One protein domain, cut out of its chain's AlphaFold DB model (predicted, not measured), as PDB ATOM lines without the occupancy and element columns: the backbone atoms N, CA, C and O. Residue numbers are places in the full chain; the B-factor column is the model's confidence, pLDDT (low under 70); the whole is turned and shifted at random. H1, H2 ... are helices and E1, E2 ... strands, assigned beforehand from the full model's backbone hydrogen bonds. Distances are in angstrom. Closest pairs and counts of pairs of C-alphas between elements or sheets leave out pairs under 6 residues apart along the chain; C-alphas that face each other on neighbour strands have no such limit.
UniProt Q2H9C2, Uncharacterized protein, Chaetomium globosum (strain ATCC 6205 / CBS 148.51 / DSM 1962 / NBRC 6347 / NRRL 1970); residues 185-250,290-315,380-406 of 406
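AT A GLANCE: This is residues 185 to 250, 290 to 315 and 380 to 406 of the 406 residues of an uncharacterized protein of Chaetomium globosum (strain ATCC 6205 / CBS 148.51 / DSM 1962 / NBRC 6347 / NRRL 1970) (UniProt Q2H9C2). A small hairpin of two strands, E2 and E3, and the short strand E1 lie in the middle between two groups of helices. On one side the long helix H5 has H3 and H4 packed on it; on the other H1 and H2 stand near each other at a steep angle, and the short H6 lies near one end of H5. The 119 printed residues hold, in chain order, H1 H2 E1 H3 H4 H5 H6 E2 E3; the sheet E2 - E3 is antiparallel and the class is mostly helix. The whole is compact, with a radius of gyration of the C-alphas of 14.7 A and spans of 46 by 35 by 24 A.

IN THESE COORDINATES: E2, residues 390 to 393, begins at C-alpha 390 (-18.726, 39.548, -10.409); E3 is residues 397 to 400. E1 is residues 222 to 224 and H3 residues 225 to 231. H5, residues 294 to 314, runs 30.4 A from C-alpha 294 (-20.014, 30.206, -30.050). H4 is residues 240 to 248, H6 residues 382 to 385, H1 residues 190 to 201, 15.5 A, and H2 residues 208 to 218, 15.1 A.

HOW THE PARTS SIT: In the hairpin E2 and E3, N 391 and O 399 are 2.9 A apart, within hydrogen-bond range. E1 pairs with no named strand; its residues 223 to 224 pair, parallel, with residues 185 to 186. The closest C-alphas of H3 and E2, His 227 and Arg 392, are 5.5 A apart. H5, with residues 301 to 308 alone, touches H3, closest at C-alphas 305 and 225, 5.9 A. H4 touches H5, C-alphas 244 and 304 being closest at 6.0 A, at a steep tilt of 46 degrees. H1 and H2 are close but not clearly touching, C-alphas 193 and 215 being closest at 7.5 A. In H1 to H5 every O i to N i+4 pair is within hydrogen-bond range; H6 is too short for one.

THE WHOLE: The farthest C-alphas, Arg 250 and Ser 406, are 47.5 A apart. Gaps of 20.2 A between C-alphas 250 and 290 and 18.8 A between C-alphas 315 and 380 span the cuts. Of the links printed whole, none is long. Mean pLDDT of the printed part is 86.4; 13 residues are under 70, among them 404 to 406.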
ATOM      1  N   ILE A 185     -14.095  32.349 -18.261       95.94
ATOM      2  CA  ILE A 185     -14.084  33.711 -18.798       95.94
ATOM      3  C   ILE A 185     -15.227  33.825 -19.797       95.94
ATOM      4  O   ILE A 185     -15.302  33.048 -20.745       95.94
ATOM      5  N   GLY A 186     -16.104  34.799 -19.590       96.62
ATOM      6  CA  GLY A 186     -17.248  35.058 -20.457       96.62
ATOM      7  C   GLY A 186     -17.439  36.546 -20.724       96.62
ATOM      8  O   GLY A 186     -16.827  37.398 -20.077       96.62
ATOM      9  N   HIS A 187     -18.293  36.890 -21.682       95.44
ATOM     10  CA  HIS A 187     -18.707  38.269 -21.928       95.44
ATOM     11  C   HIS A 187     -20.188  38.413 -21.602       95.44
ATOM     12  O   HIS A 187     -21.028  38.030 -22.410       95.44
ATOM     13  N   ASN A 188     -20.508  38.977 -20.432       95.44
ATOM     14  CA  ASN A 188     -21.866  39.002 -19.884       95.44
ATOM     15  C   ASN A 188     -22.483  37.588 -19.714       95.44
ATOM     16  O   ASN A 188     -23.601  37.369 -20.186       95.44
ATOM     17  N   PRO A 189     -21.798  36.635 -19.039       96.38
ATOM     18  CA  PRO A 189     -22.127  35.209 -19.109       96.38
ATOM     19  C   PRO A 189     -23.289  34.763 -18.211       96.38
ATOM     20  O   PRO A 189     -23.432  33.578 -17.926       96.38
ATOM     21  N   PHE A 190     -24.110  35.686 -17.699       95.38
ATOM     22  CA  PHE A 190     -25.175  35.343 -16.752       95.38
ATOM     23  C   PHE A 190     -26.153  34.309 -17.329       95.38
ATOM     24  O   PHE A 190     -26.408  33.288 -16.696       95.38
ATOM     25  N   LEU A 191     -26.664  34.544 -18.544       94.38
ATOM     26  CA  LEU A 191     -27.585  33.603 -19.185       94.38
ATOM     27  C   LEU A 191     -26.886  32.301 -19.588       94.38
ATOM     28  O   LEU A 191     -27.491  31.244 -19.443       94.38
ATOM     29  N   ASP A 192     -25.623  32.359 -20.020       95.75
ATOM     30  CA  ASP A 192     -24.835  31.156 -20.321       95.75
ATOM     31  C   ASP A 192     -24.727  30.254 -19.085       95.75
ATOM     32  O   ASP A 192     -24.939  29.048 -19.170       95.75
ATOM     33  N   LEU A 193     -24.481  30.842 -17.911       96.06
ATOM     34  CA  LEU A 193     -24.433  30.123 -16.637       96.06
ATOM     35  C   LEU A 193     -25.797  29.547 -16.240       96.06
ATOM     36  O   LEU A 193     -25.847  28.412 -15.772       96.06
ATOM     37  N   CYS A 194     -26.895  30.279 -16.461       95.31
ATOM     38  CA  CYS A 194     -28.245  29.744 -16.257       95.31
ATOM     39  C   CYS A 194     -28.508  28.525 -17.150       95.31
ATOM     40  O   CYS A 194     -28.966  27.498 -16.653       95.31
ATOM     41  N   PHE A 195     -28.180  28.611 -18.444       94.75
ATOM     42  CA  PHE A 195     -28.359  27.497 -19.375       94.75
ATOM     43  C   PHE A 195     -27.467  26.309 -19.024       94.75
ATOM     44  O   PHE A 195     -27.957  25.184 -19.020       94.75
ATOM     45  N   LEU A 196     -26.195  26.526 -18.676       95.00
ATOM     46  CA  LEU A 196     -25.306  25.451 -18.228       95.00
ATOM     47  C   LEU A 196     -25.850  24.749 -16.977       95.00
ATOM     48  O   LEU A 196     -25.796  23.522 -16.882       95.00
ATOM     49  N   HIS A 197     -26.381  25.523 -16.032       93.75
ATOM     50  CA  HIS A 197     -26.945  24.998 -14.797       93.75
ATOM     51  C   HIS A 197     -28.175  24.126 -15.073       93.75
ATOM     52  O   HIS A 197     -28.149  22.944 -14.737       93.75
ATOM     53  N   GLU A 198     -29.189  24.683 -15.745       93.06
ATOM     54  CA  GLU A 198     -30.451  24.005 -16.074       93.06
ATOM     55  C   GLU A 198     -30.230  22.761 -16.947       93.06
ATOM     56  O   GLU A 198     -30.784  21.698 -16.686       93.06
ATOM     57  N   THR A 199     -29.382  22.881 -17.972       93.62
ATOM     58  CA  THR A 199     -29.233  21.849 -19.013       93.62
ATOM     59  C   THR A 199     -28.456  20.631 -18.518       93.62
ATOM     60  O   THR A 199     -28.758  19.505 -18.905       93.62
ATOM     61  N   PHE A 200     -27.439  20.830 -17.673       94.19
ATOM     62  CA  PHE A 200     -26.488  19.763 -17.339       94.19
ATOM     63  C   PHE A 200     -26.448  19.402 -15.861       94.19
ATOM     64  O   PHE A 200     -26.203  18.240 -15.532       94.19
ATOM     65  N   LEU A 201     -26.642  20.372 -14.968       92.50
ATOM     66  CA  LEU A 201     -26.303  20.208 -13.558       92.50
ATOM     67  C   LEU A 201     -27.531  19.903 -12.716       92.50
ATOM     68  O   LEU A 201     -27.614  18.827 -12.136       92.50
ATOM     69  N   GLN A 202     -28.454  20.847 -12.610       90.25
ATOM     70  CA  GLN A 202     -29.652  20.730 -11.784       90.25
ATOM     71  C   GLN A 202     -30.640  21.840 -12.187       90.25
ATOM     72  O   GLN A 202     -30.199  22.857 -12.734       90.25
ATOM     73  N   PRO A 203     -31.939  21.704 -11.867       91.12
ATOM     74  CA  PRO A 203     -32.907  22.766 -12.116       91.12
ATOM     75  C   PRO A 203     -32.433  24.113 -11.561       91.12
ATOM     76  O   PRO A 203     -31.779  24.178 -10.511       91.12
ATOM     77  N   LEU A 204     -32.731  25.190 -12.278       92.62
ATOM     78  CA  LEU A 204     -32.374  26.543 -11.904       92.62
ATOM     79  C   LEU A 204     -32.957  26.836 -10.513       92.62
ATOM     80  O   LEU A 204     -34.129  26.542 -10.266       92.62
ATOM     81  N   PRO A 205     -32.171  27.389  -9.576       93.06
ATOM     82  CA  PRO A 205     -32.656  27.587  -8.221       93.06
ATOM     83  C   PRO A 205     -33.800  28.602  -8.173       93.06
ATOM     84  O   PRO A 205     -33.849  29.535  -8.974       93.06
ATOM     85  N   ALA A 206     -34.694  28.436  -7.195       90.38
ATOM     86  CA  ALA A 206     -35.907  29.244  -7.068       90.38
ATOM     87  C   ALA A 206     -35.637  30.741  -6.829       90.38
ATOM     88  O   ALA A 206     -36.486  31.578  -7.132       90.38
ATOM     89  N   ASP A 207     -34.463  31.083  -6.294       93.06
ATOM     90  CA  ASP A 207     -34.088  32.454  -5.979       93.06
ATOM     91  C   ASP A 207     -32.634  32.777  -6.371       93.06
ATOM     92  O   ASP A 207     -31.770  31.909  -6.544       93.06
ATOM     93  N   ALA A 208     -32.362  34.078  -6.505       90.38
ATOM     94  CA  ALA A 208     -31.068  34.587  -6.946       90.38
ATOM     95  C   ALA A 208     -29.926  34.269  -5.964       90.38
ATOM     96  O   ALA A 208     -28.781  34.129  -6.391       90.38
ATOM     97  N   LEU A 209     -30.214  34.139  -4.665       91.44
ATOM     98  CA  LEU A 209     -29.222  33.811  -3.643       91.44
ATOM     99  C   LEU A 209     -28.786  32.343  -3.762       91.44
ATOM    100  O   LEU A 209     -27.593  32.030  -3.720       91.44
ATOM    101  N   ALA A 210     -29.732  31.432  -3.948       92.50
ATOM    102  CA  ALA A 210     -29.461  30.031  -4.220       92.50
ATOM    103  C   ALA A 210     -28.697  29.865  -5.543       92.50
ATOM    104  O   ALA A 210     -27.693  29.149  -5.567       92.50
ATOM    105  N   PHE A 211     -29.082  30.594  -6.599       93.44
ATOM    106  CA  PHE A 211     -28.338  30.620  -7.865       93.44
ATOM    107  C   PHE A 211     -26.899  31.107  -7.686       93.44
ATOM    108  O   PHE A 211     -25.964  30.451  -8.148       93.44
ATOM    109  N   ARG A 212     -26.701  32.215  -6.964       93.81
ATOM    110  CA  ARG A 212     -25.382  32.780  -6.644       93.81
ATOM    111  C   ARG A 212     -24.480  31.750  -5.964       93.81
ATOM    112  O   ARG A 212     -23.377  31.487  -6.443       93.81
ATOM    113  N   ARG A 213     -24.969  31.126  -4.885       92.88
ATOM    114  CA  ARG A 213     -24.234  30.104  -4.118       92.88
ATOM    115  C   ARG A 213     -23.915  28.874  -4.964       92.88
ATOM    116  O   ARG A 213     -22.776  28.412  -4.958       92.88
ATOM    117  N   ALA A 214     -24.894  28.360  -5.707       94.25
ATOM    118  CA  ALA A 214     -24.701  27.202  -6.573       94.25
ATOM    119  C   ALA A 214     -23.663  27.490  -7.668       94.25
ATOM    120  O   ALA A 214     -22.731  26.709  -7.854       94.25
ATOM    121  N   THR A 215     -23.772  28.646  -8.324       94.81
ATOM    122  CA  THR A 215     -22.853  29.084  -9.381       94.81
ATOM    123  C   THR A 215     -21.436  29.252  -8.852       94.81
ATOM    124  O   THR A 215     -20.513  28.714  -9.455       94.81
ATOM    125  N   HIS A 216     -21.248  29.915  -7.706       94.75
ATOM    126  CA  HIS A 216     -19.921  30.066  -7.101       94.75
ATOM    127  C   HIS A 216     -19.318  28.720  -6.678       94.75
ATOM    128  O   HIS A 216     -18.122  28.479  -6.833       94.75
ATOM    129  N   ARG A 217     -20.160  27.800  -6.189       93.69
ATOM    130  CA  ARG A 217     -19.734  26.441  -5.848       93.69
ATOM    131  C   ARG A 217     -19.279  25.661  -7.077       93.69
ATOM    132  O   ARG A 217     -18.299  24.936  -6.963       93.69
ATOM    133  N   PHE A 218     -19.953  25.777  -8.218       94.12
ATOM    134  CA  PHE A 218     -19.553  25.081  -9.446       94.12
ATOM    135  C   PHE A 218     -18.343  25.739 -10.112       94.12
ATOM    136  O   PHE A 218     -17.355  25.071 -10.412       94.12
ATOM    137  N   PHE A 219     -18.386  27.058 -10.258       94.31
ATOM    138  CA  PHE A 219     -17.370  27.872 -10.907       94.31
ATOM    139  C   PHE A 219     -16.831  28.896  -9.892       94.31
ATOM    140  O   PHE A 219     -17.353  30.006  -9.775       94.31
ATOM    141  N   PRO A 220     -15.774  28.551  -9.140       92.44
ATOM    142  CA  PRO A 220     -15.252  29.394  -8.057       92.44
ATOM    143  C   PRO A 220     -14.480  30.610  -8.574       92.44
ATOM    144  O   PRO A 220     -14.124  31.499  -7.799       92.44
ATOM    145  N   ARG A 221     -14.149  30.607  -9.869       93.31
ATOM    146  CA  ARG A 221     -13.336  31.613 -10.537       93.31
ATOM    147  C   ARG A 221     -13.979  31.976 -11.864       93.31
ATOM    148  O   ARG A 221     -13.788  31.271 -12.852       93.31
ATOM    149  N   ILE A 222     -14.747  33.061 -11.867       95.62
ATOM    150  CA  ILE A 222     -15.398  33.591 -13.067       95.62
ATOM    151  C   ILE A 222     -14.923  35.014 -13.342       95.62
ATOM    152  O   ILE A 222     -14.864  35.839 -12.429       95.62
ATOM    153  N   ILE A 223     -14.643  35.314 -14.607       96.31
ATOM    154  CA  ILE A 223     -14.450  36.672 -15.108       96.31
ATOM    155  C   ILE A 223     -15.537  36.993 -16.129       96.31
ATOM    156  O   ILE A 223     -15.613  36.386 -17.196       96.31
ATOM    157  N   ASP A 224     -16.336  38.011 -15.823       97.31
ATOM    158  CA  ASP A 224     -17.175  38.684 -16.806       97.31
ATOM    159  C   ASP A 224     -16.376  39.833 -17.442       97.31
ATOM    160  O   ASP A 224     -16.171  40.895 -16.850       97.31
ATOM    161  N   THR A 225     -15.924  39.636 -18.681       95.88
ATOM    162  CA  THR A 225     -15.161  40.641 -19.437       95.88
ATOM    163  C   THR A 225     -15.954  41.919 -19.690       95.88
ATOM    164  O   THR A 225     -15.357  42.989 -19.818       95.88
ATOM    165  N   LYS A 226     -17.292  41.855 -19.717       95.00
ATOM    166  CA  LYS A 226     -18.132  43.047 -19.834       95.00
ATOM    167  C   LYS A 226     -18.123  43.845 -18.538       95.00
ATOM    168  O   LYS A 226     -18.003  45.070 -18.588       95.00
ATOM    169  N   HIS A 227     -18.215  43.172 -17.390       94.50
ATOM    170  CA  HIS A 227     -18.045  43.811 -16.085       94.50
ATOM    171  C   HIS A 227     -16.652  44.447 -15.964       94.50
ATOM    172  O   HIS A 227     -16.554  45.638 -15.664       94.50
ATOM    173  N   LEU A 228     -15.600  43.688 -16.286       93.50
ATOM    174  CA  LEU A 228     -14.211  44.154 -16.283       93.50
ATOM    175  C   LEU A 228     -14.031  45.417 -17.140       93.50
ATOM    176  O   LEU A 228     -13.508  46.419 -16.660       93.50
ATOM    177  N   ALA A 229     -14.523  45.411 -18.382       92.25
ATOM    178  CA  ALA A 229     -14.447  46.574 -19.264       92.25
ATOM    179  C   ALA A 229     -15.196  47.790 -18.693       92.25
ATOM    180  O   ALA A 229     -14.683  48.906 -18.732       92.25
ATOM    181  N   CYS A 230     -16.391  47.596 -18.124       91.19
ATOM    182  CA  CYS A 230     -17.151  48.694 -17.519       91.19
ATOM    183  C   CYS A 230     -16.405  49.319 -16.331       91.19
ATOM    184  O   CYS A 230     -16.372  50.541 -16.208       91.19
ATOM    185  N   GLN A 231     -15.763  48.500 -15.490       89.81
ATOM    186  CA  GLN A 231     -14.946  48.985 -14.370       89.81
ATOM    187  C   GLN A 231     -13.718  49.785 -14.825       89.81
ATOM    188  O   GLN A 231     -13.228  50.623 -14.077       89.81
ATOM    189  N   LEU A 232     -13.253  49.558 -16.055       88.44
ATOM    190  CA  LEU A 232     -12.160  50.305 -16.675       88.44
ATOM    191  C   LEU A 232     -12.647  51.484 -17.544       88.44
ATOM    192  O   LEU A 232     -11.865  52.064 -18.295       88.44
ATOM    193  N   GLY A 233     -13.933  51.850 -17.461       88.38
ATOM    194  CA  GLY A 233     -14.490  53.060 -18.079       88.38
ATOM    195  C   GLY A 233     -15.204  52.869 -19.421       88.38
ATOM    196  O   GLY A 233     -15.643  53.855 -20.019       88.38
ATOM    197  N   TRP A 234     -15.370  51.637 -19.917       89.06
ATOM    198  CA  TRP A 234     -16.142  51.403 -21.143       89.06
ATOM    199  C   TRP A 234     -17.648  51.473 -20.914       89.06
ATOM    200  O   TRP A 234     -18.177  51.111 -19.864       89.06
ATOM    201  N   LYS A 235     -18.368  51.911 -21.955       87.38
ATOM    202  CA  LYS A 235     -19.826  52.023 -21.898       87.38
ATOM    203  C   LYS A 235     -20.486  50.642 -21.855       87.38
ATOM    204  O   LYS A 235     -20.194  49.811 -22.718       87.38
ATOM    205  N   PRO A 236     -21.485  50.429 -20.982       83.62
ATOM    206  CA  PRO A 236     -22.127  49.125 -20.859       83.62
ATOM    207  C   PRO A 236     -22.991  48.705 -22.063       83.62
ATOM    208  O   PRO A 236     -23.352  47.534 -22.197       83.62
ATOM    209  N   SER A 237     -23.326  49.640 -22.956       85.25
ATOM    210  CA  SER A 237     -24.039  49.363 -24.209       85.25
ATOM    211  C   SER A 237     -23.171  48.690 -25.272       85.25
ATOM    212  O   SER A 237     -23.714  48.156 -26.235       85.25
ATOM    213  N   ARG A 238     -21.841  48.685 -25.109       85.31
ATOM    214  CA  ARG A 238     -20.934  48.029 -26.053       85.31
ATOM    215  C   ARG A 238     -21.138  46.513 -26.012       85.31
ATOM    216  O   ARG A 238     -21.210  45.910 -24.935       85.31
ATOM    217  N   ASN A 239     -21.276  45.911 -27.188       90.19
ATOM    218  CA  ASN A 239     -21.274  44.457 -27.348       90.19
ATOM    219  C   ASN A 239     -19.838  43.929 -27.519       90.19
ATOM    220  O   ASN A 239     -18.893  44.714 -27.632       90.19
ATOM    221  N   LEU A 240     -19.682  42.603 -27.534       89.88
ATOM    222  CA  LEU A 240     -18.376  41.952 -27.642       89.88
ATOM    223  C   LEU A 240     -17.612  42.389 -28.898       89.88
ATOM    224  O   LEU A 240     -16.454  42.777 -28.791       89.88
ATOM    225  N   ALA A 241     -18.263  42.387 -30.065       86.12
ATOM    226  CA  ALA A 241     -17.632  42.752 -31.334       86.12
ATOM    227  C   ALA A 241     -17.141  44.211 -31.344       86.12
ATOM    228  O   ALA A 241     -16.026  44.494 -31.776       86.12
ATOM    229  N   GLN A 242     -17.945  45.138 -30.817       88.44
ATOM    230  CA  GLN A 242     -17.570  46.546 -30.678       88.44
ATOM    231  C   GLN A 242     -16.405  46.723 -29.705       88.44
ATOM    232  O   GLN A 242     -15.461  47.440 -30.018       88.44
ATOM    233  N   LEU A 243     -16.447  46.062 -28.544       88.25
ATOM    234  CA  LEU A 243     -15.366  46.127 -27.560       88.25
ATOM    235  C   LEU A 243     -14.068  45.524 -28.114       88.25
ATOM    236  O   LEU A 243     -12.997  46.099 -27.939       88.25
ATOM    237  N   TYR A 244     -14.160  44.396 -28.816       86.12
ATOM    238  CA  TYR A 244     -13.033  43.773 -29.501       86.12
ATOM    239  C   TYR A 244     -12.428  44.720 -30.546       86.12
ATOM    240  O   TYR A 244     -11.220  44.947 -30.540       86.12
ATOM    241  N   ALA A 245     -13.254  45.339 -31.396       83.06
ATOM    242  CA  ALA A 245     -12.798  46.324 -32.376       83.06
ATOM    243  C   ALA A 245     -12.157  47.553 -31.708       83.06
ATOM    244  O   ALA A 245     -11.112  48.020 -32.160       83.06
ATOM    245  N   ASP A 246     -12.723  48.037 -30.599       83.81
ATOM    246  CA  ASP A 246     -12.165  49.145 -29.821       83.81
ATOM    247  C   ASP A 246     -10.799  48.786 -29.197       83.81
ATOM    248  O   ASP A 246      -9.958  49.661 -29.014       83.81
ATOM    249  N   LEU A 247     -10.557  47.521 -28.847       79.94
ATOM    250  CA  LEU A 247      -9.323  47.084 -28.181       79.94
ATOM    251  C   LEU A 247      -8.221  46.640 -29.151       79.94
ATOM    252  O   LEU A 247      -7.046  46.878 -28.881       79.94
ATOM    253  N   VAL A 248      -8.596  45.977 -30.245       74.56
ATOM    254  CA  VAL A 248      -7.681  45.267 -31.159       74.56
ATOM    255  C   VAL A 248      -7.619  45.927 -32.540       74.56
ATOM    256  O   VAL A 248      -6.655  45.736 -33.285       74.56
ATOM    257  N   GLY A 249      -8.622  46.730 -32.902       61.81
ATOM    258  CA  GLY A 249      -8.643  47.460 -34.164       61.81
ATOM    259  C   GLY A 249      -7.443  48.399 -34.283       61.81
ATOM    260  O   GLY A 249      -7.111  49.136 -33.352       61.81
ATOM    261  N   ARG A 250      -6.789  48.391 -35.453       46.66
ATOM    262  CA  ARG A 250      -5.722  49.337 -35.816       46.66
ATOM    263  C   ARG A 250      -6.299  50.763 -35.866       46.66
ATOM    264  O   ARG A 250      -6.627  51.244 -36.942       46.66
ATOM    265  N   MET A 290     -17.972  33.696 -39.480       53.28
ATOM    266  CA  MET A 290     -17.547  33.145 -38.179       53.28
ATOM    267  C   MET A 290     -18.000  33.988 -36.984       53.28
ATOM    268  O   MET A 290     -18.189  33.444 -35.891       53.28
ATOM    269  N   ALA A 291     -18.178  35.300 -37.188       53.00
ATOM    270  CA  ALA A 291     -18.817  36.176 -36.211       53.00
ATOM    271  C   ALA A 291     -20.187  35.589 -35.849       53.00
ATOM    272  O   ALA A 291     -20.940  35.242 -36.755       53.00
ATOM    273  N   HIS A 292     -20.484  35.473 -34.549       63.72
ATOM    274  CA  HIS A 292     -21.705  34.859 -33.999       63.72
ATOM    275  C   HIS A 292     -21.722  33.324 -33.908       63.72
ATOM    276  O   HIS A 292     -22.737  32.749 -33.513       63.72
ATOM    277  N   SER A 293     -20.605  32.639 -34.184       76.31
ATOM    278  CA  SER A 293     -20.423  31.251 -33.736       76.31
ATOM    279  C   SER A 293     -19.886  31.212 -32.298       76.31
ATOM    280  O   SER A 293     -19.005  31.992 -31.934       76.31
ATOM    281  N   ALA A 294     -20.380  30.282 -31.472       84.88
ATOM    282  CA  ALA A 294     -20.014  30.206 -30.050       84.88
ATOM    283  C   ALA A 294     -18.496  30.068 -29.819       84.88
ATOM    284  O   ALA A 294     -17.938  30.699 -28.918       84.88
ATOM    285  N   GLY A 295     -17.809  29.284 -30.659       84.81
ATOM    286  CA  GLY A 295     -16.355  29.154 -30.603       84.81
ATOM    287  C   GLY A 295     -15.634  30.471 -30.908       84.81
ATOM    288  O   GLY A 295     -14.735  30.871 -30.167       84.81
ATOM    289  N   PHE A 296     -16.040  31.184 -31.962       83.25
ATOM    290  CA  PHE A 296     -15.420  32.458 -32.334       83.25
ATOM    291  C   PHE A 296     -15.644  33.544 -31.274       83.25
ATOM    292  O   PHE A 296     -14.697  34.235 -30.891       83.25
ATOM    293  N   ASP A 297     -16.857  33.645 -30.732       88.19
ATOM    294  CA  ASP A 297     -17.181  34.587 -29.657       88.19
ATOM    295  C   ASP A 297     -16.400  34.263 -28.367       88.19
ATOM    296  O   ASP A 297     -15.922  35.172 -27.679       88.19
ATOM    297  N   SER A 298     -16.166  32.978 -28.075       90.06
ATOM    298  CA  SER A 298     -15.303  32.547 -26.961       90.06
ATOM    299  C   SER A 298     -13.842  32.965 -27.171       90.06
ATOM    300  O   SER A 298     -13.206  33.491 -26.255       90.06
ATOM    301  N   TRP A 299     -13.315  32.808 -28.389       87.44
ATOM    302  CA  TRP A 299     -11.971  33.275 -28.737       87.44
ATOM    303  C   TRP A 299     -11.848  34.803 -28.628       87.44
ATOM    304  O   TRP A 299     -10.927  35.295 -27.974       87.44
ATOM    305  N   MET A 300     -12.798  35.566 -29.183       87.12
ATOM    306  CA  MET A 300     -12.824  37.030 -29.046       87.12
ATOM    307  C   MET A 300     -12.872  37.458 -27.576       87.12
ATOM    308  O   MET A 300     -12.164  38.382 -27.178       87.12
ATOM    309  N   THR A 301     -13.672  36.767 -26.761       92.94
ATOM    310  CA  THR A 301     -13.768  37.007 -25.315       92.94
ATOM    311  C   THR A 301     -12.422  36.791 -24.623       92.94
ATOM    312  O   THR A 301     -12.015  37.625 -23.812       92.94
ATOM    313  N   ALA A 302     -11.690  35.730 -24.974       90.44
ATOM    314  CA  ALA A 302     -10.346  35.487 -24.455       90.44
ATOM    315  C   ALA A 302      -9.374  36.612 -24.850       90.44
ATOM    316  O   ALA A 302      -8.630  37.104 -24.003       90.44
ATOM    317  N   VAL A 303      -9.422  37.086 -26.101       85.56
ATOM    318  CA  VAL A 303      -8.590  38.216 -26.553       85.56
ATOM    319  C   VAL A 303      -8.895  39.483 -25.757       85.56
ATOM    320  O   VAL A 303      -7.977  40.120 -25.237       85.56
ATOM    321  N   VAL A 304     -10.177  39.823 -25.614       89.44
ATOM    322  CA  VAL A 304     -10.627  40.967 -24.811       89.44
ATOM    323  C   VAL A 304     -10.120  40.846 -23.374       89.44
ATOM    324  O   VAL A 304      -9.558  41.806 -22.850       89.44
ATOM    325  N   PHE A 305     -10.258  39.675 -22.748       92.19
ATOM    326  CA  PHE A 305      -9.776  39.444 -21.389       92.19
ATOM    327  C   PHE A 305      -8.276  39.702 -21.249       92.19
ATOM    328  O   PHE A 305      -7.876  40.450 -20.357       92.19
ATOM    329  N   VAL A 306      -7.444  39.122 -22.117       86.50
ATOM    330  CA  VAL A 306      -5.984  39.267 -22.016       86.50
ATOM    331  C   VAL A 306      -5.573  40.734 -22.189       86.50
ATOM    332  O   VAL A 306      -4.766  41.244 -21.410       86.50
ATOM    333  N   VAL A 307      -6.167  41.452 -23.151       83.44
ATOM    334  CA  VAL A 307      -5.880  42.881 -23.370       83.44
ATOM    335  C   VAL A 307      -6.310  43.733 -22.173       83.44
ATOM    336  O   VAL A 307      -5.548  44.597 -21.733       83.44
ATOM    337  N   LEU A 308      -7.503  43.500 -21.621       87.12
ATOM    338  CA  LEU A 308      -7.977  44.229 -20.441       87.12
ATOM    339  C   LEU A 308      -7.132  43.913 -19.201       87.12
ATOM    340  O   LEU A 308      -6.818  44.826 -18.445       87.12
ATOM    341  N   SER A 309      -6.707  42.661 -19.029       86.19
ATOM    342  CA  SER A 309      -5.830  42.244 -17.926       86.19
ATOM    343  C   SER A 309      -4.494  42.981 -17.967       86.19
ATOM    344  O   SER A 309      -4.040  43.481 -16.943       86.19
ATOM    345  N   GLY A 310      -3.901  43.132 -19.157       80.00
ATOM    346  CA  GLY A 310      -2.701  43.950 -19.335       80.00
ATOM    347  C   GLY A 310      -2.910  45.391 -18.867       80.00
ATOM    348  O   GLY A 310      -2.066  45.926 -18.154       80.00
ATOM    349  N   ARG A 311      -4.066  45.995 -19.182       81.50
ATOM    350  CA  ARG A 311      -4.402  47.346 -18.701       81.50
ATOM    351  C   ARG A 311      -4.492  47.395 -17.179       81.50
ATOM    352  O   ARG A 311      -3.797  48.220 -16.601       81.50
ATOM    353  N   VAL A 312      -5.247  46.485 -16.550       82.19
ATOM    354  CA  VAL A 312      -5.370  46.393 -15.080       82.19
ATOM    355  C   VAL A 312      -3.998  46.345 -14.407       82.19
ATOM    356  O   VAL A 312      -3.761  47.073 -13.448       82.19
ATOM    357  N   LEU A 313      -3.087  45.515 -14.924       75.88
ATOM    358  CA  LEU A 313      -1.750  45.344 -14.353       75.88
ATOM    359  C   LEU A 313      -0.850  46.575 -14.555       75.88
ATOM    360  O   LEU A 313      -0.009  46.851 -13.708       75.88
ATOM    361  N   THR A 314      -1.019  47.323 -15.651       67.50
ATOM    362  CA  THR A 314      -0.233  48.544 -15.925       67.50
ATOM    363  C   THR A 314      -0.754  49.800 -15.230       67.50
ATOM    364  O   THR A 314       0.024  50.704 -14.948       67.50
ATOM    365  N   THR A 315      -2.060  49.884 -14.969       62.53
ATOM    366  CA  THR A 315      -2.709  51.062 -14.369       62.53
ATOM    367  C   THR A 315      -2.890  50.918 -12.861       62.53
ATOM    368  O   THR A 315      -3.843  51.483 -12.334       62.53
ATOM    369  N   ASP A 380      -6.640  35.246  -5.453       64.62
ATOM    370  CA  ASP A 380      -6.995  35.819  -4.145       64.62
ATOM    371  C   ASP A 380      -6.289  37.166  -3.890       64.62
ATOM    372  O   ASP A 380      -6.500  37.828  -2.865       64.62
ATOM    373  N   GLY A 381      -5.453  37.589  -4.844       69.31
ATOM    374  CA  GLY A 381      -4.806  38.890  -4.852       69.31
ATOM    375  C   GLY A 381      -5.815  40.037  -4.866       69.31
ATOM    376  O   GLY A 381      -6.920  39.940  -5.403       69.31
ATOM    377  N   GLU A 382      -5.408  41.165  -4.290       72.12
ATOM    378  CA  GLU A 382      -6.240  42.365  -4.153       72.12
ATOM    379  C   GLU A 382      -6.797  42.863  -5.497       72.12
ATOM    380  O   GLU A 382      -7.973  43.213  -5.590       72.12
ATOM    381  N   ILE A 383      -5.988  42.774  -6.558       77.38
ATOM    382  CA  ILE A 383      -6.352  43.180  -7.921       77.38
ATOM    383  C   ILE A 383      -7.606  42.444  -8.410       77.38
ATOM    384  O   ILE A 383      -8.558  43.067  -8.883       77.38
ATOM    385  N   TRP A 384      -7.632  41.114  -8.299       83.88
ATOM    386  CA  TRP A 384      -8.719  40.306  -8.851       83.88
ATOM    387  C   TRP A 384      -9.948  40.267  -7.951       83.88
ATOM    388  O   TRP A 384     -11.035  39.987  -8.447       83.88
ATOM    389  N   ARG A 385      -9.839  40.661  -6.680       83.12
ATOM    390  CA  ARG A 385     -10.978  40.743  -5.751       83.12
ATOM    391  C   ARG A 385     -12.094  41.674  -6.255       83.12
ATOM    392  O   ARG A 385     -13.274  41.420  -6.008       83.12
ATOM    393  N   ARG A 386     -11.726  42.722  -7.006       85.44
ATOM    394  CA  ARG A 386     -12.662  43.688  -7.612       85.44
ATOM    395  C   ARG A 386     -13.411  43.139  -8.830       85.44
ATOM    396  O   ARG A 386     -14.556  43.523  -9.046       85.44
ATOM    397  N   TYR A 387     -12.780  42.277  -9.623       90.81
ATOM    398  CA  TYR A 387     -13.295  41.850 -10.935       90.81
ATOM    399  C   TYR A 387     -13.766  40.393 -10.959       90.81
ATOM    400  O   TYR A 387     -14.678  40.037 -11.703       90.81
ATOM    401  N   GLY A 388     -13.124  39.549 -10.156       92.62
ATOM    402  CA  GLY A 388     -13.401  38.133 -10.019       92.62
ATOM    403  C   GLY A 388     -14.744  37.889  -9.354       92.62
ATOM    404  O   GLY A 388     -15.127  38.565  -8.395       92.62
ATOM    405  N   ASN A 389     -15.456  36.888  -9.868       94.56
ATOM    406  CA  ASN A 389     -16.730  36.420  -9.332       94.56
ATOM    407  C   ASN A 389     -17.825  37.501  -9.318       94.56
ATOM    408  O   ASN A 389     -18.777  37.411  -8.550       94.56
ATOM    409  N   LYS A 390     -17.712  38.512 -10.187       94.94
ATOM    410  CA  LYS A 390     -18.726  39.548 -10.409       94.94
ATOM    411  C   LYS A 390     -19.399  39.318 -11.759       94.94
ATOM    412  O   LYS A 390     -18.730  39.331 -12.790       94.94
ATOM    413  N   LEU A 391     -20.716  39.135 -11.759       94.94
ATOM    414  CA  LEU A 391     -21.521  39.022 -12.977       94.94
ATOM    415  C   LEU A 391     -22.303  40.305 -13.206       94.94
ATOM    416  O   LEU A 391     -22.960  40.812 -12.296       94.94
ATOM    417  N   ARG A 392     -22.276  40.834 -14.424       91.88
ATOM    418  CA  ARG A 392     -23.071  42.010 -14.763       91.88
ATOM    419  C   ARG A 392     -24.546  41.641 -14.959       91.88
ATOM    420  O   ARG A 392     -24.876  40.725 -15.702       91.88
ATOM    421  N   MET A 393     -25.430  42.423 -14.345       89.06
ATOM    422  CA  MET A 393     -26.885  42.255 -14.370       89.06
ATOM    423  C   MET A 393     -27.543  43.505 -14.965       89.06
ATOM    424  O   MET A 393     -27.724  44.522 -14.292       89.06
ATOM    425  N   GLY A 394     -27.904  43.462 -16.249       78.69
ATOM    426  CA  GLY A 394     -28.526  44.612 -16.917       78.69
ATOM    427  C   GLY A 394     -27.588  45.822 -17.001       78.69
ATOM    428  O   GLY A 394     -26.380  45.648 -17.086       78.69
ATOM    429  N   ALA A 395     -28.124  47.049 -17.041       72.81
ATOM    430  CA  ALA A 395     -27.339  48.270 -17.273       72.81
ATOM    431  C   ALA A 395     -26.344  48.591 -16.141       72.81
ATOM    432  O   ALA A 395     -25.190  48.923 -16.431       72.81
ATOM    433  N   VAL A 396     -26.804  48.463 -14.894       69.88
ATOM    434  CA  VAL A 396     -26.139  48.978 -13.683       69.88
ATOM    435  C   VAL A 396     -25.951  47.931 -12.582       69.88
ATOM    436  O   VAL A 396     -25.185  48.167 -11.654       69.88
ATOM    437  N   GLY A 397     -26.626  46.783 -12.661       86.06
ATOM    438  CA  GLY A 397     -26.556  45.757 -11.626       86.06
ATOM    439  C   GLY A 397     -25.288  44.914 -11.728       86.06
ATOM    440  O   GLY A 397     -24.769  44.660 -12.819       86.06
ATOM    441  N   VAL A 398     -24.809  44.440 -10.581       92.38
ATOM    442  CA  VAL A 398     -23.731  43.452 -10.476       92.38
ATOM    443  C   VAL A 398     -24.123  42.434  -9.411       92.38
ATOM    444  O   VAL A 398     -24.501  42.808  -8.304       92.38
ATOM    445  N   MET A 399     -24.039  41.152  -9.749       93.56
ATOM    446  CA  MET A 399     -24.182  40.043  -8.813       93.56
ATOM    447  C   MET A 399     -22.791  39.597  -8.365       93.56
ATOM    448  O   MET A 399     -21.977  39.175  -9.186       93.56
ATOM    449  N   ASP A 400     -22.520  39.692  -7.064       94.31
ATOM    450  CA  ASP A 400     -21.270  39.229  -6.465       94.31
ATOM    451  C   ASP A 400     -21.400  37.788  -5.976       94.31
ATOM    452  O   ASP A 400     -22.023  37.527  -4.951       94.31
ATOM    453  N   LEU A 401     -20.815  36.851  -6.717       93.00
ATOM    454  CA  LEU A 401     -20.885  35.423  -6.431       93.00
ATOM    455  C   LEU A 401     -20.096  35.023  -5.175       93.00
ATOM    456  O   LEU A 401     -20.474  34.053  -4.523       93.00
ATOM    457  N   ALA A 402     -19.035  35.762  -4.837       88.06
ATOM    458  CA  ALA A 402     -18.120  35.438  -3.740       88.06
ATOM    459  C   ALA A 402     -18.432  36.190  -2.434       88.06
ATOM    460  O   ALA A 402     -17.691  36.066  -1.464       88.06
ATOM    461  N   ARG A 403     -19.503  36.994  -2.399       84.38
ATOM    462  CA  ARG A 403     -19.884  37.745  -1.200       84.38
ATOM    463  C   ARG A 403     -20.354  36.794  -0.096       84.38
ATOM    464  O   ARG A 403     -21.405  36.159  -0.232       84.38
ATOM    465  N   GLU A 404     -19.584  36.738   0.988       69.25
ATOM    466  CA  GLU A 404     -20.010  36.168   2.268       69.25
ATOM    467  C   GLU A 404     -21.081  37.079   2.885       69.25
ATOM    468  O   GLU A 404     -21.011  38.306   2.768       69.25
ATOM    469  N   GLU A 405     -22.126  36.489   3.462       63.22
ATOM    470  CA  GLU A 405     -23.185  37.259   4.117       63.22
ATOM    471  C   GLU A 405     -22.807  37.542   5.571       63.22
ATOM    472  O   GLU A 405     -22.320  36.660   6.274       63.22
ATOM    473  N   SER A 406     -23.005  38.803   5.961       39.44
ATOM    474  CA  SER A 406     -22.927  39.335   7.323       39.44
ATOM    475  C   SER A 406     -24.199  39.062   8.105       39.44
ATOM    476  O   SER A 406     -25.269  39.277   7.481       39.44
TER     477      SER A 406